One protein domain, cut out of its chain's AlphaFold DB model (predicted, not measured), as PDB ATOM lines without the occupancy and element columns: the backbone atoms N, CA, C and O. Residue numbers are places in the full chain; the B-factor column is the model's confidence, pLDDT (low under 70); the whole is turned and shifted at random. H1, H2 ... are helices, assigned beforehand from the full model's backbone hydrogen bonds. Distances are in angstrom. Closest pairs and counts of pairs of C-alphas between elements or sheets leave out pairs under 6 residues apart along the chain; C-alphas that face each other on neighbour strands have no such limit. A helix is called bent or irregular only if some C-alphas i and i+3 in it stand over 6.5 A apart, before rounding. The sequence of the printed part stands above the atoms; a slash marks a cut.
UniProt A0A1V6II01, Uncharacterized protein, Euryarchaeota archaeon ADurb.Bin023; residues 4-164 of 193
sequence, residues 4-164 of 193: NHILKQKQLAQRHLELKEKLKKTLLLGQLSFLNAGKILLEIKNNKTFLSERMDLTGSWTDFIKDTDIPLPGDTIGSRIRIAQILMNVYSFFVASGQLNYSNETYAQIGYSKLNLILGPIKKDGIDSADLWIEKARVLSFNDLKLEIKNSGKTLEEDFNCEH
ATOM      1  N   ASN A   4      46.951   2.046  -2.514       77.31
ATOM      2  CA  ASN A   4      47.736   2.410  -3.695       77.31
ATOM      3  C   ASN A   4      46.907   2.445  -4.989       77.31
ATOM      4  O   ASN A   4      47.205   3.214  -5.902       77.31
ATOM      5  N   HIS A   5      45.862   1.621  -5.085       74.88
ATOM      6  CA  HIS A   5      44.951   1.617  -6.228       74.88
ATOM      7  C   HIS A   5      44.052   2.858  -6.216       74.88
ATOM      8  O   HIS A   5      43.883   3.512  -7.243       74.88
ATOM      9  N   ILE A   6      43.542   3.228  -5.038       79.12
ATOM     10  CA  ILE A   6      42.700   4.417  -4.850       79.12
ATOM     11  C   ILE A   6      43.495   5.690  -5.171       79.12
ATOM     12  O   ILE A   6      42.997   6.574  -5.867       79.12
ATOM     13  N   LEU A   7      44.749   5.778  -4.713       80.62
ATOM     14  CA  LEU A   7      45.612   6.929  -4.985       80.62
ATOM     15  C   LEU A   7      45.888   7.104  -6.488       80.62
ATOM     16  O   LEU A   7      45.762   8.210  -7.012       80.62
ATOM     17  N   LYS A   8      46.192   6.009  -7.198       82.00
ATOM     18  CA  LYS A   8      46.422   6.027  -8.653       82.00
ATOM     19  C   LYS A   8      45.181   6.450  -9.439       82.00
ATOM     20  O   LYS A   8      45.298   7.230 -10.380       82.00
ATOM     21  N   GLN A   9      43.996   5.986  -9.042       83.75
ATOM     22  CA  GLN A   9      42.739   6.395  -9.677       83.75
ATOM     23  C   GLN A   9      42.470   7.894  -9.510       83.75
ATOM     24  O   GLN A   9      42.125   8.566 -10.481       83.75
ATOM     25  N   LYS A  10      42.695   8.441  -8.308       87.75
ATOM     26  CA  LYS A  10      42.549   9.883  -8.049       87.75
ATOM     27  C   LYS A  10      43.508  10.719  -8.898       87.75
ATOM     28  O   LYS A  10      43.087  11.706  -9.494       87.75
ATOM     29  N   GLN A  11      44.771  10.302  -8.997       89.56
ATOM     30  CA  GLN A  11      45.769  10.981  -9.831       89.56
ATOM     31  C   GLN A  11      45.401  10.942 -11.321       89.56
ATOM     32  O   GLN A  11      45.515  11.957 -12.007       89.56
ATOM     33  N   LEU A  12      44.920   9.796 -11.817       89.25
ATOM     34  CA  LEU A  12      44.479   9.650 -13.205       89.25
ATOM     35  C   LEU A  12      43.295  10.574 -13.519       89.25
ATOM     36  O   LEU A  12      43.328  11.275 -14.529       89.25
ATOM     37  N   ALA A  13      42.290  10.610 -12.639       91.06
ATOM     38  CA  ALA A  13      41.114  11.464 -12.784       91.06
ATOM     39  C   ALA A  13      41.477  12.956 -12.747       91.06
ATOM     40  O   ALA A  13      41.023  13.727 -13.591       91.06
ATOM     41  N   GLN A  14      42.353  13.358 -11.822       93.94
ATOM     42  CA  GLN A  14      42.844  14.735 -11.751       93.94
ATOM     43  C   GLN A  14      43.584  15.124 -13.034       93.94
ATOM     44  O   GLN A  14      43.292  16.164 -13.626       93.94
ATOM     45  N   ARG A  15      44.487  14.261 -13.518       94.19
ATOM     46  CA  ARG A  15      45.199  14.512 -14.774       94.19
ATOM     47  C   ARG A  15      44.243  14.593 -15.961       94.19
ATOM     48  O   ARG A  15      44.426  15.438 -16.835       94.19
ATOM     49  N   HIS A  16      43.234  13.727 -16.010       94.38
ATOM     50  CA  HIS A  16      42.238  13.751 -17.072       94.38
ATOM     51  C   HIS A  16      41.456  15.068 -17.088       94.38
ATOM     52  O   HIS A  16      41.353  15.700 -18.139       94.38
ATOM     53  N   LEU A  17      40.982  15.517 -15.923       93.81
ATOM     54  CA  LEU A  17      40.258  16.777 -15.780       93.81
ATOM     55  C   LEU A  17      41.106  17.971 -16.243       93.81
ATOM     56  O   LEU A  17      40.640  18.793 -17.029       93.81
ATOM     57  N   GLU A  18      42.376  18.028 -15.834       95.44
ATOM     58  CA  GLU A  18      43.313  19.062 -16.288       95.44
ATOM     59  C   GLU A  18      43.471  19.083 -17.813       95.44
ATOM     60  O   GLU A  18      43.486  20.154 -18.428       95.44
ATOM     61  N   LEU A  19      43.621  17.909 -18.433       95.00
ATOM     62  CA  LEU A  19      43.778  17.788 -19.881       95.00
ATOM     63  C   LEU A  19      42.496  18.180 -20.615       95.00
ATOM     64  O   LEU A  19      42.569  18.903 -21.606       95.00
ATOM     65  N   LYS A  20      41.330  17.766 -20.114       93.50
ATOM     66  CA  LYS A  20      40.024  18.102 -20.693       93.50
ATOM     67  C   LYS A  20      39.770  19.609 -20.668       93.50
ATOM     68  O   LYS A  20      39.412  20.182 -21.694       93.50
ATOM     69  N   GLU A  21      40.055  20.273 -19.550       92.69
ATOM     70  CA  GLU A  21      39.921  21.731 -19.430       92.69
ATOM     71  C   GLU A  21      40.902  22.487 -20.336       92.69
ATOM     72  O   GLU A  21      40.531  23.456 -21.004       92.69
ATOM     73  N   LYS A  22      42.155  22.024 -20.426       93.06
ATOM     74  CA  LYS A  22      43.124  22.582 -21.381       93.06
ATOM     75  C   LYS A  22      42.654  22.402 -22.820       93.06
ATOM     76  O   LYS A  22      42.772  23.340 -23.608       93.06
ATOM     77  N   LEU A  23      42.107  21.237 -23.162       92.81
ATOM     78  CA  LEU A  23      41.609  20.943 -24.501       92.81
ATOM     79  C   LEU A  23      40.438  21.854 -24.871       92.81
ATOM     80  O   LEU A  23      40.470  22.460 -25.939       92.81
ATOM     81  N   LYS A  24      39.459  22.023 -23.972       91.12
ATOM     82  CA  LYS A  24      38.336  22.958 -24.153       91.12
ATOM     83  C   LYS A  24      38.829  24.370 -24.458       91.12
ATOM     84  O   LYS A  24      38.474  24.933 -25.489       91.12
ATOM     85  N   LYS A  25      39.709  24.914 -23.609       89.69
ATOM     86  CA  LYS A  25      40.293  26.253 -23.802       89.69
ATOM     87  C   LYS A  25      41.018  26.373 -25.138       89.69
ATOM     88  O   LYS A  25      40.843  27.349 -25.851       89.69
ATOM     89  N   THR A  26      41.801  25.359 -25.483       89.44
ATOM     90  CA  THR A  26      42.581  25.325 -26.722       89.44
ATOM     91  C   THR A  26      41.675  25.332 -27.955       89.44
ATOM     92  O   THR A  26      41.912  26.090 -28.887       89.44
ATOM     93  N   LEU A  27      40.599  24.544 -27.958       86.31
ATOM     94  CA  LEU A  27      39.658  24.495 -29.081       86.31
ATOM     95  C   LEU A  27      38.876  25.807 -29.262       86.31
ATOM     96  O   LEU A  27      38.570  26.175 -30.393       86.31
ATOM     97  N   LEU A  28      38.617  26.545 -28.179       83.25
ATOM     98  CA  LEU A  28      37.959  27.856 -28.231       83.25
ATOM     99  C   LEU A  28      38.840  28.962 -28.841       83.25
ATOM    100  O   LEU A  28      38.313  29.951 -29.342       83.25
ATOM    101  N   LEU A  29      40.167  28.800 -28.836       79.38
ATOM    102  CA  LEU A  29      41.122  29.779 -29.377       79.38
ATOM    103  C   LEU A  29      41.334  29.665 -30.905       79.38
ATOM    104  O   LEU A  29      42.150  30.392 -31.471       79.38
ATOM    105  N   GLY A  30      40.613  28.775 -31.597       68.06
ATOM    106  CA  GLY A  30      40.584  28.700 -33.063       68.06
ATOM    107  C   GLY A  30      41.820  28.064 -33.722       68.06
ATOM    108  O   GLY A  30      42.492  27.207 -33.146       68.06
ATOM    109  N   GLN A  31      42.108  28.455 -34.974       62.75
ATOM    110  CA  GLN A  31      43.103  27.794 -35.839       62.75
ATOM    111  C   GLN A  31      44.531  27.800 -35.273       62.75
ATOM    112  O   GLN A  31      45.242  26.819 -35.436       62.75
ATOM    113  N   LEU A  32      44.955  28.824 -34.533       64.69
ATOM    114  CA  LEU A  32      46.311  28.843 -33.954       64.69
ATOM    115  C   LEU A  32      46.535  27.739 -32.906       64.69
ATOM    116  O   LEU A  32      47.665  27.394 -32.577       64.69
ATOM    117  N   SER A  33      45.452  27.157 -32.397       83.81
ATOM    118  CA  SER A  33      45.482  26.236 -31.269       83.81
ATOM    119  C   SER A  33      45.293  24.770 -31.663       83.81
ATOM    120  O   SER A  33      45.383  23.890 -30.806       83.81
ATOM    121  N   PHE A  34      45.103  24.458 -32.951       90.69
ATOM    122  CA  PHE A  34      44.865  23.076 -33.386       90.69
ATOM    123  C   PHE A  34      46.053  22.148 -33.071       90.69
ATOM    124  O   PHE A  34      45.844  20.979 -32.749       90.69
ATOM    125  N   LEU A  35      47.294  22.656 -33.113       92.44
ATOM    126  CA  LEU A  35      48.500  21.885 -32.776       92.44
ATOM    127  C   LEU A  35      48.498  21.475 -31.302       92.44
ATOM    128  O   LEU A  35      48.735  20.313 -30.971       92.44
ATOM    129  N   ASN A  36      48.157  22.415 -30.417       93.06
ATOM    130  CA  ASN A  36      48.008  22.149 -28.990       93.06
ATOM    131  C   ASN A  36      46.837  21.197 -28.720       93.06
ATOM    132  O   ASN A  36      46.957  20.311 -27.876       93.06
ATOM    133  N   ALA A  37      45.731  21.323 -29.459       94.31
ATOM    134  CA  ALA A  37      44.606  20.402 -29.337       94.31
ATOM    135  C   ALA A  37      45.026  18.980 -29.737       94.31
ATOM    136  O   ALA A  37      44.754  18.033 -29.002       94.31
ATOM    137  N   GLY A  38      45.767  18.836 -30.842       95.06
ATOM    138  CA  GLY A  38      46.361  17.573 -31.279       95.06
ATOM    139  C   GLY A  38      47.287  16.957 -30.230       95.06
ATOM    140  O   GLY A  38      47.147  15.774 -29.921       95.06
ATOM    141  N   LYS A  39      48.162  17.765 -29.616       95.69
ATOM    142  CA  LYS A  39      49.034  17.349 -28.506       95.69
ATOM    143  C   LYS A  39      48.245  16.808 -27.316       95.69
ATOM    144  O   LYS A  39      48.549  15.728 -26.818       95.69
ATOM    145  N   ILE A  40      47.237  17.552 -26.860       96.31
ATOM    146  CA  ILE A  40      46.448  17.187 -25.678       96.31
ATOM    147  C   ILE A  40      45.607  15.935 -25.953       96.31
ATOM    148  O   ILE A  40      45.584  15.027 -25.125       96.31
ATOM    149  N   LEU A  41      44.964  15.842 -27.122       95.69
ATOM    150  CA  LEU A  41      44.222  14.648 -27.539       95.69
ATOM    151  C   LEU A  41      45.122  13.408 -27.567       95.69
ATOM    152  O   LEU A  41      44.735  12.356 -27.057       95.69
ATOM    153  N   LEU A  42      46.333  13.546 -28.116       95.94
ATOM    154  CA  LEU A  42      47.311  12.466 -28.162       95.94
ATOM    155  C   LEU A  42      47.734  12.037 -26.753       95.94
ATOM    156  O   LEU A  42      47.826  10.842 -26.482       95.94
ATOM    157  N   GLU A  43      47.932  12.990 -25.839       96.50
ATOM    158  CA  GLU A  43      48.260  12.699 -24.443       96.50
ATOM    159  C   GLU A  43      47.126  11.947 -23.729       96.50
ATOM    160  O   GLU A  43      47.377  10.922 -23.094       96.50
ATOM    161  N   ILE A  44      45.875  12.408 -23.870       95.25
ATOM    162  CA  ILE A  44      44.702  11.731 -23.292       95.25
ATOM    163  C   ILE A  44      44.614  10.294 -23.819       95.25
ATOM    164  O   ILE A  44      44.402   9.364 -23.036       95.25
ATOM    165  N   LYS A  45      44.800  10.102 -25.132       95.06
ATOM    166  CA  LYS A  45      44.714   8.791 -25.781       95.06
ATOM    167  C   LYS A  45      45.837   7.850 -25.341       95.06
ATOM    168  O   LYS A  45      45.548   6.724 -24.936       95.06
ATOM    169  N   ASN A  46      47.092   8.295 -25.400       94.00
ATOM    170  CA  ASN A  46      48.261   7.457 -25.104       94.00
ATOM    171  C   ASN A  46      48.320   7.057 -23.629       94.00
ATOM    172  O   ASN A  46      48.575   5.896 -23.317       94.00
ATOM    173  N   ASN A  47      48.002   7.989 -22.728       93.56
ATOM    174  CA  ASN A  47      47.973   7.726 -21.287       93.56
ATOM    175  C   ASN A  47      46.645   7.115 -20.819       93.56
ATOM    176  O   ASN A  47      46.473   6.865 -19.627       93.56
ATOM    177  N   LYS A  48      45.693   6.900 -21.739       93.44
ATOM    178  CA  LYS A  48      44.347   6.378 -21.471       93.44
ATOM    179  C   LYS A  48      43.629   7.101 -20.326       93.44
ATOM    180  O   LYS A  48      42.853   6.493 -19.590       93.44
ATOM    181  N   THR A  49      43.863   8.406 -20.165       93.56
ATOM    182  CA  THR A  49      43.293   9.157 -19.034       93.56
ATOM    183  C   THR A  49      41.771   9.260 -19.124       93.56
ATOM    184  O   THR A  49      41.108   9.342 -18.095       93.56
ATOM    185  N   PHE A  50      41.211   9.149 -20.333       92.56
ATOM    186  CA  PHE A  50      39.768   9.108 -20.587       92.56
ATOM    187  C   PHE A  50      39.029   7.971 -19.871       92.56
ATOM    188  O   PHE A  50      37.841   8.102 -19.598       92.56
ATOM    189  N   LEU A  51      39.711   6.876 -19.516       91.69
ATOM    190  CA  LEU A  51      39.086   5.781 -18.765       91.69
ATOM    191  C   LEU A  51      38.599   6.237 -17.384       91.69
ATOM    192  O   LEU A  51      37.678   5.644 -16.840       91.69
ATOM    193  N   SER A  52      39.172   7.316 -16.837       91.00
ATOM    194  CA  SER A  52      38.736   7.892 -15.561       91.00
ATOM    195  C   SER A  52      37.342   8.531 -15.594       91.00
ATOM    196  O   SER A  52      36.797   8.812 -14.530       91.00
ATOM    197  N   GLU A  53      36.740   8.729 -16.776       86.25
ATOM    198  CA  GLU A  53      35.343   9.169 -16.885       86.25
ATOM    199  C   GLU A  53      34.343   8.051 -16.538       86.25
ATOM    200  O   GLU A  53      33.166   8.331 -16.318       86.25
ATOM    201  N   ARG A  54      34.793   6.789 -16.459       83.94
ATOM    202  CA  ARG A  54      33.945   5.632 -16.148       83.94
ATOM    203  C   ARG A  54      34.366   4.964 -14.842       83.94
ATOM    204  O   ARG A  54      35.551   4.794 -14.564       83.94
ATOM    205  N   MET A  55      33.380   4.555 -14.039       79.06
ATOM    206  CA  MET A  55      33.621   3.934 -12.727       79.06
ATOM    207  C   MET A  55      34.406   2.620 -12.813       79.06
ATOM    208  O   MET A  55      35.158   2.289 -11.899       79.06
ATOM    209  N   ASP A  56      34.231   1.875 -13.900       84.00
ATOM    210  CA  ASP A  56      34.856   0.577 -14.146       84.00
ATOM    211  C   ASP A  56      36.196   0.677 -14.898       84.00
ATOM    212  O   ASP A  56      36.850  -0.342 -15.113       84.00
ATOM    213  N   LEU A  57      36.627   1.891 -15.274       83.00
ATOM    214  CA  LEU A  57      37.819   2.148 -16.088       83.00
ATOM    215  C   LEU A  57      37.838   1.373 -17.418       83.00
ATOM    216  O   LEU A  57      38.912   1.066 -17.943       83.00
ATOM    217  N   THR A  58      36.666   1.050 -17.967       84.69
ATOM    218  CA  THR A  58      36.545   0.422 -19.287       84.69
ATOM    219  C   THR A  58      36.140   1.449 -20.346       84.69
ATOM    220  O   THR A  58      35.925   2.622 -20.048       84.69
ATOM    221  N   GLY A  59      36.074   1.030 -21.610       85.69
ATOM    222  CA  GLY A  59      35.642   1.871 -22.729       85.69
ATOM    223  C   GLY A  59      36.729   2.124 -23.767       85.69
ATOM    224  O   GLY A  59      37.916   1.851 -23.567       85.69
ATOM    225  N   SER A  60      36.306   2.631 -24.922       89.94
ATOM    226  CA  SER A  60      37.194   2.931 -26.039       89.94
ATOM    227  C   SER A  60      37.449   4.431 -26.188       89.94
ATOM    228  O   SER A  60      36.675   5.276 -25.740       89.94
ATOM    229  N   TRP A  61      38.526   4.776 -26.897       89.31
ATOM    230  CA  TRP A  61      38.790   6.157 -27.319       89.31
ATOM    231  C   TRP A  61      37.614   6.761 -28.101       89.31
ATOM    232  O   TRP A  61      37.316   7.946 -27.984       89.31
ATOM    233  N   THR A  62      36.940   5.938 -28.901       88.00
ATOM    234  CA  THR A  62      35.777   6.353 -29.681       88.00
ATOM    235  C   THR A  62      34.603   6.727 -28.781       88.00
ATOM    236  O   THR A  62      33.921   7.706 -29.076       88.00
ATOM    237  N   ASP A  63      34.387   5.988 -27.691       87.44
ATOM    238  CA  ASP A  63      33.326   6.281 -26.721       87.44
ATOM    239  C   ASP A  63      33.612   7.582 -25.979       87.44
ATOM    240  O   ASP A  63      32.732   8.426 -25.866       87.44
ATOM    241  N   PHE A  64      34.872   7.812 -25.599       90.06
ATOM    242  CA  PHE A  64      35.282   9.097 -25.040       90.06
ATOM    243  C   PHE A  64      34.915  10.258 -25.973       90.06
ATOM    244  O   PHE A  64      34.237  11.182 -25.550       90.06
ATOM    245  N   ILE A  65      35.277  10.209 -27.259       89.94
ATOM    246  CA  ILE A  65      34.960  11.307 -28.194       89.94
ATOM    247  C   ILE A  65      33.445  11.485 -28.423       89.94
ATOM    248  O   ILE A  65      33.009  12.591 -28.745       89.94
ATOM    249  N   LYS A  66      32.645  10.424 -28.268       83.44
ATOM    250  CA  LYS A  66      31.177  10.475 -28.373       83.44
ATOM    251  C   LYS A  66      30.532  11.156 -27.174       83.44
ATOM    252  O   LYS A  66      29.682  12.022 -27.360       83.44
ATOM    253  N   ASP A  67      30.936  10.734 -25.982       80.25
ATOM    254  CA  ASP A  67      30.254  11.054 -24.728       80.25
ATOM    255  C   ASP A  67      30.795  12.346 -24.098       80.25
ATOM    256  O   ASP A  67      30.173  12.943 -23.218       80.25
ATOM    257  N   THR A  68      31.970  12.794 -24.541       79.75
ATOM    258  CA  THR A  68      32.648  13.939 -23.949       79.75
ATOM    259  C   THR A  68      32.093  15.269 -24.459       79.75
ATOM    260  O   THR A  68      31.953  15.522 -25.658       79.75
ATOM    261  N   ASP A  69      31.839  16.173 -23.518       81.12
ATOM    262  CA  ASP A  69      31.559  17.582 -23.774       81.12
ATOM    263  C   ASP A  69      32.849  18.308 -24.197       81.12
ATOM    264  O   ASP A  69      33.437  19.071 -23.436       81.12
ATOM    265  N   ILE A  70      33.377  18.001 -25.381       84.12
ATOM    266  CA  ILE A  70      34.506  18.718 -25.983       84.12
ATOM    267  C   ILE A  70      34.010  19.348 -27.288       84.12
ATOM    268  O   ILE A  70      33.461  18.630 -28.128       84.12
ATOM    269  N   PRO A  71      34.234  20.659 -27.509       83.38
ATOM    270  CA  PRO A  71      33.776  21.362 -28.704       83.38
ATOM    271  C   PRO A  71      34.677  21.047 -29.910       83.38
ATOM    272  O   PRO A  71      35.326  21.925 -30.478       83.38
ATOM    273  N   LEU A  72      34.768  19.771 -30.288       85.75
ATOM    274  CA  LEU A  72      35.410  19.373 -31.533       85.75
ATOM    275  C   LEU A  72      34.540  19.834 -32.710       85.75
ATOM    276  O   LEU A  72      33.328  19.603 -32.684       85.75
ATOM    277  N   PRO A  73      35.135  20.435 -33.755       75.94
ATOM    278  CA  PRO A  73      34.379  20.775 -34.947       75.94
ATOM    279  C   PRO A  73      33.785  19.504 -35.573       75.94
ATOM    280  O   PRO A  73      34.387  18.431 -35.504       75.94
ATOM    281  N   GLY A  74      32.599  19.619 -36.172       79.38
ATOM    282  CA  GLY A  74      31.916  18.521 -36.857       79.38
ATOM    283  C   GLY A  74      30.469  18.313 -36.410       79.38
ATOM    284  O   GLY A  74      30.179  18.131 -35.224       79.38
ATOM    285  N   ASP A  75      29.580  18.254 -37.401       80.06
ATOM    286  CA  ASP A  75      28.125  18.161 -37.200       80.06
ATOM    287  C   ASP A  75      27.666  16.756 -36.796       80.06
ATOM    288  O   ASP A  75      26.589  16.573 -36.236       80.06
ATOM    289  N   THR A  76      28.502  15.747 -37.053       86.31
ATOM    290  CA  THR A  76      28.233  14.351 -36.701       86.31
ATOM    291  C   THR A  76      29.316  13.803 -35.782       86.31
ATOM    292  O   THR A  76      30.474  14.228 -35.826       86.31
ATOM    293  N   ILE A  77      28.963  12.782 -35.001       83.50
ATOM    294  CA  ILE A  77      29.908  12.008 -34.185       83.50
ATOM    295  C   ILE A  77      31.092  11.510 -35.030       83.50
ATOM    296  O   ILE A  77      32.249  11.664 -34.636       83.50
ATOM    297  N   GLY A  78      30.814  10.949 -36.212       84.75
ATOM    298  CA  GLY A  78      31.848  10.452 -37.121       84.75
ATOM    299  C   GLY A  78      32.816  11.551 -37.562       84.75
ATOM    300  O   GLY A  78      34.031  11.341 -37.576       84.75
ATOM    301  N   SER A  79      32.299  12.749 -37.847       85.62
ATOM    302  CA  SER A  79      33.116  13.917 -38.189       85.62
ATOM    303  C   SER A  79      34.015  14.354 -37.030       85.62
ATOM    304  O   SER A  79      35.195  14.612 -37.258       85.62
ATOM    305  N   ARG A  80      33.507  14.373 -35.789       87.62
ATOM    306  CA  ARG A  80      34.297  14.742 -34.597       87.62
ATOM    307  C   ARG A  80      35.443  13.768 -34.342       87.62
ATOM    308  O   ARG A  80      36.571  14.195 -34.106       87.62
ATOM    309  N   ILE A  81      35.182  12.462 -34.457       89.19
ATOM    310  CA  ILE A  81      36.212  11.417 -34.336       89.19
ATOM    311  C   ILE A  81      37.298  11.616 -35.394       89.19
ATOM    312  O   ILE A  81      38.487  11.617 -35.067       89.19
ATOM    313  N   ARG A  82      36.897  11.827 -36.653       89.00
ATOM    314  CA  ARG A  82      37.830  12.066 -37.759       89.00
ATOM    315  C   ARG A  82      38.680  13.310 -37.510       89.00
ATOM    316  O   ARG A  82      39.888  13.271 -37.707       89.00
ATOM    317  N   ILE A  83      38.075  14.400 -37.050       90.81
ATOM    318  CA  ILE A  83      38.798  15.636 -36.748       90.81
ATOM    319  C   ILE A  83      39.788  15.426 -35.601       90.81
ATOM    320  O   ILE A  83      40.946  15.807 -35.740       90.81
ATOM    321  N   ALA A  84      39.400  14.744 -34.520       91.94
ATOM    322  CA  ALA A  84      40.328  14.412 -33.439       91.94
ATOM    323  C   ALA A  84      41.542  13.611 -33.946       91.94
ATOM    324  O   ALA A  84      42.678  13.895 -33.565       91.94
ATOM    325  N   GLN A  85      41.319  12.639 -34.837       92.25
ATOM    326  CA  GLN A  85      42.394  11.872 -35.474       92.25
ATOM    327  C   GLN A  85      43.303  12.753 -36.333       92.25
ATOM    328  O   GLN A  85      44.521  12.653 -36.218       92.25
ATOM    329  N   ILE A  86      42.729  13.641 -37.148       93.44
ATOM    330  CA  ILE A  86      43.489  14.583 -37.976       93.44
ATOM    331  C   ILE A  86      44.392  15.463 -37.105       93.44
ATOM    332  O   ILE A  86      45.588  15.559 -37.369       93.44
ATOM    333  N   LEU A  87      43.852  16.058 -36.039       94.06
ATOM    334  CA  LEU A  87      44.615  16.917 -35.131       94.06
ATOM    335  C   LEU A  87      45.800  16.173 -34.500       94.06
ATOM    336  O   LEU A  87      46.919  16.688 -34.488       94.06
ATOM    337  N   MET A  88      45.572  14.946 -34.020       95.12
ATOM    338  CA  MET A  88      46.634  14.099 -33.467       95.12
ATOM    339  C   MET A  88      47.687  13.737 -34.517       95.12
ATOM    340  O   MET A  88      48.878  13.785 -34.214       95.12
ATOM    341  N   ASN A  89      47.273  13.391 -35.737       94.31
ATOM    342  CA  ASN A  89      48.179  12.986 -36.812       94.31
ATOM    343  C   ASN A  89      49.063  14.148 -37.264       94.31
ATOM    344  O   ASN A  89      50.271  13.975 -37.402       94.31
ATOM    345  N   VAL A  90      48.473  15.333 -37.441       94.75
ATOM    346  CA  VAL A  90      49.205  16.548 -37.814       94.75
ATOM    347  C   VAL A  90      50.223  16.907 -36.734       94.75
ATOM    348  O   VAL A  90      51.394  17.084 -37.052       94.75
ATOM    349  N   TYR A  91      49.819  16.940 -35.457       95.38
ATOM    350  CA  TYR A  91      50.761  17.192 -34.362       95.38
ATOM    351  C   TYR A  91      51.879  16.139 -34.314       95.38
ATOM    352  O   TYR A  91      53.057  16.487 -34.241       95.38
ATOM    353  N   SER A  92      51.523  14.855 -34.394       94.81
ATOM    354  CA  SER A  92      52.487  13.752 -34.327       94.81
ATOM    355  C   SER A  92      53.537  13.841 -35.431       94.81
ATOM    356  O   SER A  92      54.723  13.686 -35.164       94.81
ATOM    357  N   PHE A  93      53.107  14.103 -36.665       95.06
ATOM    358  CA  PHE A  93      53.995  14.092 -37.821       95.06
ATOM    359  C   PHE A  93      54.819  15.373 -37.957       95.06
ATOM    360  O   PHE A  93      56.023  15.289 -38.155       95.06
ATOM    361  N   PHE A  94      54.200  16.551 -37.845       94.12
ATOM    362  CA  PHE A  94      54.884  17.822 -38.117       94.12
ATOM    363  C   PHE A  94      55.633  18.387 -36.910       94.12
ATOM    364  O   PHE A  94      56.582  19.144 -37.088       94.12
ATOM    365  N   VAL A  95      55.215  18.037 -35.688       93.44
ATOM    366  CA  VAL A  95      55.791  18.602 -34.458       93.44
ATOM    367  C   VAL A  95      56.502  17.535 -33.633       93.44
ATOM    368  O   VAL A  95      57.675  17.690 -33.313       93.44
ATOM    369  N   ALA A  96      55.820  16.445 -33.273       93.62
ATOM    370  CA  ALA A  96      56.380  15.470 -32.332       93.62
ATOM    371  C   ALA A  96      57.475  14.576 -32.939       93.62
ATOM    372  O   ALA A  96      58.319  14.077 -32.200       93.62
ATOM    373  N   SER A  97      57.471  14.367 -34.260       91.81
ATOM    374  CA  SER A  97      58.459  13.525 -34.948       91.81
ATOM    375  C   SER A  97      59.878  14.103 -34.911       91.81
ATOM    376  O   SER A  97      60.842  13.350 -35.023       91.81
ATOM    377  N   GLY A  98      60.009  15.431 -34.800       89.44
ATOM    378  CA  GLY A  98      61.283  16.144 -34.918       89.44
ATOM    379  C   GLY A  98      61.924  16.084 -36.311       89.44
ATOM    380  O   GLY A  98      63.061  16.516 -36.465       89.44
ATOM    381  N   GLN A  99      61.226  15.552 -37.321       90.56
ATOM    382  CA  GLN A  99      61.775  15.358 -38.670       90.56
ATOM    383  C   GLN A  99      61.773  16.637 -39.515       90.56
ATOM    384  O   GLN A  99      62.484  16.712 -40.511       90.56
ATOM    385  N   LEU A 100      60.969  17.629 -39.129       90.81
ATOM    386  CA  LEU A 100      60.781  18.880 -39.854       90.81
ATOM    387  C   LEU A 100      61.060  20.058 -38.927       90.81
ATOM    388  O   LEU A 100      60.520  20.124 -37.823       90.81
ATOM    389  N   ASN A 101      61.883  21.000 -39.389       90.81
ATOM    390  CA  ASN A 101      62.324  22.147 -38.598       90.81
ATOM    391  C   ASN A 101      61.571  23.430 -38.980       90.81
ATOM    392  O   ASN A 101      62.171  24.431 -39.368       90.81
ATOM    393  N   TYR A 102      60.242  23.386 -38.890       91.81
ATOM    394  CA  TYR A 102      59.395  24.568 -39.052       91.81
ATOM    395  C   TYR A 102      58.815  25.006 -37.714       91.81
ATOM    396  O   TYR A 102      58.573  24.199 -36.814       91.81
ATOM    397  N   SER A 103      58.556  26.305 -37.598       91.69
ATOM    398  CA  SER A 103      57.924  26.861 -36.410       91.69
ATOM    399  C   SER A 103      56.438  26.491 -36.338       91.69
ATOM    400  O   SER A 103      55.775  26.276 -37.360       91.69
ATOM    401  N   ASN A 104      55.877  26.477 -35.127       90.00
ATOM    402  CA  ASN A 104      54.447  26.223 -34.931       90.00
ATOM    403  C   ASN A 104      53.574  27.265 -35.647       90.00
ATOM    404  O   ASN A 104      52.491  26.932 -36.122       90.00
ATOM    405  N   GLU A 105      54.050  28.505 -35.766       89.69
ATOM    406  CA  GLU A 105      53.375  29.589 -36.482       89.69
ATOM    407  C   GLU A 105      53.261  29.275 -37.977       89.69
ATOM    408  O   GLU A 105      52.211  29.512 -38.572       89.69
ATOM    409  N   THR A 106      54.301  28.677 -38.568       92.19
ATOM    410  CA  THR A 106      54.288  28.265 -39.980       92.19
ATOM    411  C   THR A 106      53.197  27.225 -40.228       92.19
ATOM    412  O   THR A 106      52.373  27.370 -41.131       92.19
ATOM    413  N   TYR A 107      53.125  26.198 -39.381       92.88
ATOM    414  CA  TYR A 107      52.072  25.186 -39.464       92.88
ATOM    415  C   TYR A 107      50.679  25.769 -39.203       92.88
ATOM    416  O   TYR A 107      49.708  25.401 -39.870       92.88
ATOM    417  N   ALA A 108      50.572  26.703 -38.259       89.56
ATOM    418  CA  ALA A 108      49.312  27.345 -37.927       89.56
ATOM    419  C   ALA A 108      48.739  28.155 -39.104       89.56
ATOM    420  O   ALA A 108      47.531  28.102 -39.330       89.56
ATOM    421  N   GLN A 109      49.591  28.828 -39.889       91.00
ATOM    422  CA  GLN A 109      49.188  29.564 -41.098       91.00
ATOM    423  C   GLN A 109      48.618  28.658 -42.200       91.00
ATOM    424  O   GLN A 109      47.731  29.071 -42.941       91.00
ATOM    425  N   ILE A 110      49.106  27.420 -42.311       94.25
ATOM    426  CA  ILE A 110      48.634  26.455 -43.317       94.25
ATOM    427  C   ILE A 110      47.287  25.843 -42.903       94.25
ATOM    428  O   ILE A 110      46.411  25.608 -43.742       94.25
ATOM    429  N   GLY A 111      47.114  25.593 -41.603       92.38
ATOM    430  CA  GLY A 111      45.917  24.980 -41.040       92.38
ATOM    431  C   GLY A 111      45.922  23.447 -41.110       92.38
ATOM    432  O   GLY A 111      46.449  22.831 -42.039       92.38
ATOM    433  N   TYR A 112      45.275  22.806 -40.130       92.50
ATOM    434  CA  TYR A 112      45.281  21.344 -39.983       92.50
ATOM    435  C   TYR A 112      44.736  20.592 -41.204       92.50
ATOM    436  O   TYR A 112      45.224  19.510 -41.515       92.50
ATOM    437  N   SER A 113      43.742  21.144 -41.909       92.06
ATOM    438  CA  SER A 113      43.112  20.471 -43.053       92.06
ATOM    439  C   SER A 113      44.085  20.289 -44.216       92.06
ATOM    440  O   SER A 113      44.156  19.202 -44.785       92.06
ATOM    441  N   LYS A 114      44.851  21.336 -44.556       95.12
ATOM    442  CA  LYS A 114      45.857  21.271 -45.622       95.12
ATOM    443  C   LYS A 114      47.082  20.474 -45.185       95.12
ATOM    444  O   LYS A 114      47.553  19.649 -45.957       95.12
ATOM    445  N   LEU A 115      47.541  20.647 -43.941       95.62
ATOM    446  CA  LEU A 115      48.639  19.841 -43.393       95.62
ATOM    447  C   LEU A 115      48.315  18.347 -43.430       95.62
ATOM    448  O   LEU A 115      49.141  17.549 -43.854       95.62
ATOM    449  N   ASN A 116      47.097  17.963 -43.049       94.62
ATOM    450  CA  ASN A 116      46.662  16.573 -43.129       94.62
ATOM    451  C   ASN A 116      46.634  16.051 -44.567       94.62
ATOM    452  O   ASN A 116      46.929  14.883 -44.795       94.62
ATOM    453  N   LEU A 117      46.274  16.905 -45.525       94.31
ATOM    454  CA  LEU A 117      46.195  16.536 -46.932       94.31
ATOM    455  C   LEU A 117      47.577  16.216 -47.523       94.31
ATOM    456  O   LEU A 117      47.695  15.279 -48.303       94.31
ATOM    457  N   ILE A 118      48.622  16.943 -47.117       95.00
ATOM    458  CA  ILE A 118      49.991  16.722 -47.606       95.00
ATOM    459  C   ILE A 118      50.749  15.606 -46.868       95.00
ATOM    460  O   ILE A 118      51.838  15.235 -47.296       95.00
ATOM    461  N   LEU A 119      50.192  15.024 -45.797       93.06
ATOM    462  CA  LEU A 119      50.837  13.914 -45.077       93.06
ATOM    463  C   LEU A 119      51.093  12.698 -45.971       93.06
ATOM    464  O   LEU A 119      52.167  12.107 -45.889       93.06
ATOM    465  N   GLY A 120      50.102  12.306 -46.777       89.69
ATOM    466  CA  GLY A 120      50.203  11.164 -47.693       89.69
ATOM    467  C   GLY A 120      51.349  11.339 -48.695       89.69
ATOM    468  O   GLY A 120      52.270  10.521 -48.696       89.69
ATOM    469  N   PRO A 121      51.362  12.442 -49.469       91.56
ATOM    470  CA  PRO A 121      52.457  12.760 -50.381       91.56
ATOM    471  C   PRO A 121      53.840  12.768 -49.722       91.56
ATOM    472  O   PRO A 121      54.733  12.088 -50.211       91.56
ATOM    473  N   ILE A 122      54.017  13.425 -48.568       92.81
ATOM    474  CA  ILE A 122      55.329  13.469 -47.890       92.81
ATOM    475  C   ILE A 122      55.780  12.071 -47.450       92.81
ATOM    476  O   ILE A 122      56.943  11.706 -47.597       92.81
ATOM    477  N   LYS A 123      54.869  11.254 -46.911       89.81
ATOM    478  CA  LYS A 123      55.198   9.878 -46.502       89.81
ATOM    479  C   LYS A 123      55.580   8.992 -47.684       89.81
ATOM    480  O   LYS A 123      56.386   8.083 -47.511       89.81
ATOM    481  N   LYS A 124      54.977   9.234 -48.845       87.06
ATOM    482  CA  LYS A 124      55.221   8.481 -50.074       87.06
ATOM    483  C   LYS A 124      56.526   8.904 -50.748       87.06
ATOM    484  O   LYS A 124      57.321   8.044 -51.109       87.06
ATOM    485  N   ASP A 125      56.727  10.206 -50.911       88.12
ATOM    486  CA  ASP A 125      57.840  10.781 -51.670       88.12
ATOM    487  C   ASP A 125      59.105  10.951 -50.804       88.12
ATOM    488  O   ASP A 125      60.190  11.204 -51.323       88.12
ATOM    489  N   GLY A 126      58.982  10.777 -49.486       90.12
ATOM    490  CA  GLY A 126      60.066  10.895 -48.516       90.12
ATOM    491  C   GLY A 126      60.113  12.268 -47.847       90.12
ATOM    492  O   GLY A 126      59.555  13.250 -48.342       90.12
ATOM    493  N   ILE A 127      60.793  12.344 -46.699       92.62
ATOM    494  CA  ILE A 127      60.852  13.569 -45.887       92.62
ATOM    495  C   ILE A 127      61.489  14.747 -46.638       92.62
ATOM    496  O   ILE A 127      61.091  15.885 -46.423       92.62
ATOM    497  N   ASP A 128      62.384  14.468 -47.587       92.44
ATOM    498  CA  ASP A 128      63.043  15.475 -48.427       92.44
ATOM    499  C   ASP A 128      62.050  16.232 -49.332       92.44
ATOM    500  O   ASP A 128      62.318  17.346 -49.771       92.44
ATOM    501  N   SER A 129      60.865  15.661 -49.583       93.31
ATOM    502  CA  SER A 129      59.780  16.324 -50.320       93.31
ATOM    503  C   SER A 129      58.947  17.287 -49.460       93.31
ATOM    504  O   SER A 129      58.084  17.996 -49.987       93.31
ATOM    505  N   ALA A 130      59.162  17.321 -48.139       94.44
ATOM    506  CA  ALA A 130      58.310  18.063 -47.216       94.44
ATOM    507  C   ALA A 130      58.294  19.566 -47.494       94.44
ATOM    508  O   ALA A 130      57.222  20.167 -47.450       94.44
ATOM    509  N   ASP A 131      59.438  20.156 -47.837       94.44
ATOM    510  CA  ASP A 131      59.545  21.591 -48.120       94.44
ATOM    511  C   ASP A 131      58.680  21.995 -49.318       94.44
ATOM    512  O   ASP A 131      57.920  22.965 -49.252       94.44
ATOM    513  N   LEU A 132      58.710  21.190 -50.385       95.19
ATOM    514  CA  LEU A 132      57.875  21.386 -51.569       95.19
ATOM    515  C   LEU A 132      56.387  21.341 -51.206       95.19
ATOM    516  O   LEU A 132      55.609  22.205 -51.618       95.19
ATOM    517  N   TRP A 133      55.978  20.326 -50.448       95.81
ATOM    518  CA  TRP A 133      54.578  20.134 -50.083       95.81
ATOM    519  C   TRP A 133      54.075  21.181 -49.082       95.81
ATOM    520  O   TRP A 133      52.922  21.608 -49.180       95.81
ATOM    521  N   ILE A 134      54.929  21.646 -48.168       95.94
ATOM    522  CA  ILE A 134      54.625  22.746 -47.247       95.94
ATOM    523  C   ILE A 134      54.451  24.061 -48.008       95.94
ATOM    524  O   ILE A 134      53.466  24.764 -47.769       95.94
ATOM    525  N   GLU A 135      55.330  24.374 -48.964       95.62
ATOM    526  CA  GLU A 135      55.173  25.555 -49.820       95.62
ATOM    527  C   GLU A 135      53.861  25.494 -50.612       95.62
ATOM    528  O   GLU A 135      53.054  26.426 -50.574       95.62
ATOM    529  N   LYS A 136      53.582  24.360 -51.267       95.75
ATOM    530  CA  LYS A 136      52.320  24.161 -51.994       95.75
ATOM    531  C   LYS A 136      51.109  24.364 -51.084       95.75
ATOM    532  O   LYS A 136      50.150  25.020 -51.483       95.75
ATOM    533  N   ALA A 137      51.144  23.850 -49.855       96.50
ATOM    534  CA  ALA A 137      50.045  24.006 -48.908       96.50
ATOM    535  C   ALA A 137      49.852  25.453 -48.423       96.50
ATOM    536  O   ALA A 137      48.718  25.868 -48.152       96.50
ATOM    537  N   ARG A 138      50.936  26.229 -48.339       95.38
ATOM    538  CA  ARG A 138      50.892  27.656 -48.010       95.38
ATOM    539  C   ARG A 138      50.237  28.474 -49.123       95.38
ATOM    540  O   ARG A 138      49.386  29.308 -48.823       95.38
ATOM    541  N   VAL A 139      50.596  28.219 -50.380       95.62
ATOM    542  CA  VAL A 139      50.195  29.070 -51.515       95.62
ATOM    543  C   VAL A 139      48.860  28.652 -52.136       95.62
ATOM    544  O   VAL A 139      48.029  29.503 -52.445       95.62
ATOM    545  N   LEU A 140      48.626  27.352 -52.322       94.62
ATOM    546  CA  LEU A 140      47.450  26.856 -53.043       94.62
ATOM    547  C   LEU A 140      46.192  26.894 -52.179       94.62
ATOM    548  O   LEU A 140      46.249  26.678 -50.966       94.62
ATOM    549  N   SER A 141      45.022  27.084 -52.794       95.25
ATOM    550  CA  SER A 141      43.748  26.852 -52.104       95.25
ATOM    551  C   SER A 141      43.616  25.374 -51.701       95.25
ATOM    552  O   SER A 141      44.330  24.507 -52.205       95.25
ATOM    553  N   PHE A 142      42.700  25.047 -50.783       92.75
ATOM    554  CA  PHE A 142      42.488  23.646 -50.392       92.75
ATOM    555  C   PHE A 142      42.106  22.760 -51.594       92.75
ATOM    556  O   PHE A 142      42.577  21.628 -51.699       92.75
ATOM    557  N   ASN A 143      41.279  23.279 -52.508       93.06
ATOM    558  CA  ASN A 143      40.839  22.538 -53.688       93.06
ATOM    559  C   ASN A 143      41.965  22.377 -54.712       93.06
ATOM    560  O   ASN A 143      42.144  21.277 -55.227       93.06
ATOM    561  N   ASP A 144      42.764  23.421 -54.941       94.00
ATOM    562  CA  ASP A 144      43.894  23.351 -55.876       94.00
ATOM    563  C   ASP A 144      44.984  22.417 -55.354       94.00
ATOM    564  O   ASP A 144      45.492  21.591 -56.101       94.00
ATOM    565  N   LEU A 145      45.276  22.453 -54.048       94.75
ATOM    566  CA  LEU A 145      46.200  21.513 -53.411       94.75
ATOM    567  C   LEU A 145      45.719  20.062 -53.559       94.75
ATOM    568  O   LEU A 145      46.509  19.159 -53.825       94.75
ATOM    569  N   LYS A 146      44.410  19.832 -53.417       92.88
ATOM    570  CA  LYS A 146      43.804  18.511 -53.617       92.88
ATOM    571  C   LYS A 146      43.923  18.043 -55.068       92.88
ATOM    572  O   LYS A 146      44.168  16.858 -55.288       92.88
ATOM    573  N   LEU A 147      43.743  18.937 -56.040       90.06
ATOM    574  CA  LEU A 147      43.942  18.636 -57.461       90.06
ATOM    575  C   LEU A 147      45.413  18.350 -57.769       90.06
ATOM    576  O   LEU A 147      45.708  17.367 -58.435       90.06
ATOM    577  N   GLU A 148      46.327  19.147 -57.225       88.88
ATOM    578  CA  GLU A 148      47.770  18.981 -57.393       88.88
ATOM    579  C   GLU A 148      48.243  17.612 -56.891       88.88
ATOM    580  O   GLU A 148      48.964  16.904 -57.588       88.88
ATOM    581  N   ILE A 149      47.770  17.187 -55.716       89.06
ATOM    582  CA  ILE A 149      48.069  15.859 -55.166       89.06
ATOM    583  C   ILE A 149      47.529  14.758 -56.082       89.06
ATOM    584  O   ILE A 149      48.267  13.840 -56.438       89.06
ATOM    585  N   LYS A 150      46.281  14.890 -56.554       82.06
ATOM    586  CA  LYS A 150      45.698  13.945 -57.522       82.06
ATOM    587  C   LYS A 150      46.516  13.865 -58.818       82.06
ATOM    588  O   LYS A 150      46.738  12.768 -59.320       82.06
ATOM    589  N   ASN A 151      46.992  15.001 -59.324       72.81
ATOM    590  CA  ASN A 151      47.744  15.101 -60.577       72.81
ATOM    591  C   ASN A 151      49.210  14.655 -60.446       72.81
ATOM    592  O   ASN A 151      49.767  14.140 -61.409       72.81
ATOM    593  N   SER A 152      49.815  14.756 -59.255       61.25
ATOM    594  CA  SER A 152      51.140  14.182 -58.938       61.25
ATOM    595  C   SER A 152      51.161  12.646 -58.897       61.25
ATOM    596  O   SER A 152      52.163  12.020 -58.550       61.25
ATOM    597  N   GLY A 153      50.054  12.023 -59.295       53.59
ATOM    598  CA  GLY A 153      50.003  10.618 -59.634       53.59
ATOM    599  C   GLY A 153      49.612   9.701 -58.494       53.59
ATOM    600  O   GLY A 153      49.845   8.515 -58.676       53.59
ATOM    601  N   LYS A 154      49.036  10.189 -57.376       49.97
ATOM    602  CA  LYS A 154      48.189   9.355 -56.500       49.97
ATOM    603  C   LYS A 154      47.047  10.113 -55.804       49.97
ATOM    604  O   LYS A 154      47.221  11.182 -55.232       49.97
ATOM    605  N   THR A 155      45.856   9.538 -55.865       49.41
ATOM    606  CA  THR A 155      44.586  10.043 -55.330       49.41
ATOM    607  C   THR A 155      44.467   9.873 -53.810       49.41
ATOM    608  O   THR A 155      45.044   8.966 -53.225       49.41
ATOM    609  N   LEU A 156      43.619  10.682 -53.158       44.66
ATOM    610  CA  LEU A 156      43.081  10.366 -51.820       44.66
ATOM    611  C   LEU A 156      42.463   8.954 -51.783       44.66
ATOM    612  O   LEU A 156      42.506   8.304 -50.746       44.66
ATOM    613  N   GLU A 157      41.917   8.469 -52.906       44.34
ATOM    614  CA  GLU A 157      41.436   7.093 -53.041       44.34
ATOM    615  C   GLU A 157      42.548   6.037 -52.873       44.34
ATOM    616  O   GLU A 157      42.231   4.913 -52.510       44.34
ATOM    617  N   GLU A 158      43.835   6.364 -53.034       46.56
ATOM    618  CA  GLU A 158      44.949   5.428 -52.806       46.56
ATOM    619  C   GLU A 158      45.415   5.347 -51.350       46.56
ATOM    620  O   GLU A 158      45.808   4.270 -50.913       46.56
ATOM    621  N   ASP A 159      45.285   6.423 -50.567       44.31
ATOM    622  CA  ASP A 159      45.441   6.359 -49.102       44.31
ATOM    623  C   ASP A 159      44.243   5.645 -48.436       44.31
ATOM    624  O   ASP A 159      44.372   5.080 -47.347       44.31
ATOM    625  N   PHE A 160      43.072   5.643 -49.092       47.91
ATOM    626  CA  PHE A 160      41.888   4.885 -48.663       47.91
ATOM    627  C   PHE A 160      41.800   3.473 -49.265       47.91
ATOM    628  O   PHE A 160      41.176   2.607 -48.651       47.91
ATOM    629  N   ASN A 161      42.489   3.197 -50.377       43.00
ATOM    630  CA  ASN A 161      42.862   1.849 -50.806       43.00
ATOM    631  C   ASN A 161      44.022   1.361 -49.931       43.00
ATOM    632  O   ASN A 161      45.105   1.015 -50.399       43.00
ATOM    633  N   CYS A 162      43.758   1.230 -48.631       43.47
ATOM    634  CA  CYS A 162      44.325   0.089 -47.946       43.47
ATOM    635  C   CYS A 162      43.972  -1.118 -48.823       43.47
ATOM    636  O   CYS A 162      42.788  -1.412 -49.020       43.47
ATOM    637  N   GLU A 163      44.984  -1.790 -49.379       45.84
ATOM    638  CA  GLU A 163      44.877  -3.204 -49.709       45.84
ATOM    639  C   GLU A 163      44.529  -3.912 -48.399       45.84
ATOM    640  O   GLU A 163      45.367  -4.504 -47.718       45.84
ATOM    641  N   HIS A 164      43.273  -3.812 -47.987       48.25
ATOM    642  CA  HIS A 164      42.677  -4.691 -47.026       48.25
ATOM    643  C   HIS A 164      42.698  -6.046 -47.735       48.25
ATOM    644  O   HIS A 164      41.717  -6.471 -48.338       48.25
TER     645      HIS A 164
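AT A GLANCE: This is residues 4 to 164 of the 193 residues of an uncharacterized protein of Euryarchaeota archaeon ADurb.Bin023 (UniProt A0A1V6II01). An elongated run of helices has a long helical hairpin, H1 and H2, at one end and an up-and-down bundle of three helices, H7, H8 and H9, at the other. Between them H5 lies in the middle, crossing H2 and packing on H7, while the short H3 and H4 lie beside the hairpin and H5, and H6 packs on H2 near the bundle. The printed part has 161 residues with ten named helices, H1 to H10 in order along the chain, and no named strand; its class is all helix. It is compact, with a radius of gyration of the C-alphas of 17.6 A, and spans 56 by 36 by 29 A.

HOW THE PARTS SIT: The longest helix, H1, residues 4 to 28, forms a hairpin with H2, residues 31 to 46. H1 touches H2 with residues 16 to 27 alone, at a shallow tilt of 18 degrees, opposite ways; the closest C-alphas are those of Thr 26 and Ser 33, 5.5 A apart. With residues 9 to 16 alone H1 touches H3, residues 49 to 53, closest at the C-alphas of His 16 and Thr 49, 5.1 A. H2 is about perpendicular, at 85 degrees, to H5, residues 77 to 96, which touches it with residues 84 to 92 alone; the closest C-alphas are those of Gly 38 and Met 88, 4.1 A. H4, residues 61 to 67, touches residues 77 to 81 of H5 at a steep tilt of 47 degrees, closest at the C-alphas of Lys 66 and Ile 77, 6.1 A. Residues 31 to 35 of H2 touch H6, residues 104 to 110, closest at the C-alphas of Leu 32 and Ala 108, 5.2 A. H7, residues 112 to 125, touches residues 86 to 93 of H5 at a steep tilt of 59 degrees, closest at the C-alphas of Val 90 and Asn 116, 5.9 A. H7 and H2 are both hubs, touching 4 helices each, and only just touch each other, with 3 pairs of C-alphas within 8 A, closest at Phe 34 and Tyr 112, 6.8 A. H7 forms a hairpin with H8, residues 127 to 139, at a shallow tilt of 33 degrees, only just short of steep; the closest C-alphas are those of Ile 122 and Ala 130, 5.5 A. H9, residues 142 to 151, touches H7 at a shallow tilt of 15 degrees, closest at the C-alphas of Lys 114 and Phe 142, 6.3 A. H7, H8 and H9 are an up-and-down bundle, each running against the one before it. H10, residues 156 to 160, touches no helix but is near H7 and H9. Every O i to N i+4 pair is within hydrogen-bond range in H1, H4, H6, H9 and H10; the counts are 10 of 12 in H2, 15 of 16 in H5, 8 of 10 in H7, 7 of 9 in H8 and 0 of 1 in H3, where 2 of 2 O i to N i+3 pairs are within range.

IN THESE COORDINATES: H1 begins at C-alpha 4, (47.736, 2.410, -3.695), and is 36.7 A long. H2 is 23.6 A, H5 26.8 A, H7 20.1 A, H8 19.6 A and H9 14.3 A long; H9 ends at C-alpha 151, (47.744, 15.101, -60.577). H2, H8 and, only just, H7 are irregular: C-alphas 32 and 35 are 7.4 A apart, 128 and 131 7.1 A, and 117 and 120 6.7 A.

THE WHOLE: The two C-alphas farthest apart, those of Asn 4 and Asn 151, are 58.3 A apart. The printed part has no cut, and no link is long. Mean pLDDT of the printed part is 86.3; residues 30 to 32 and 152 to 164 are under 70.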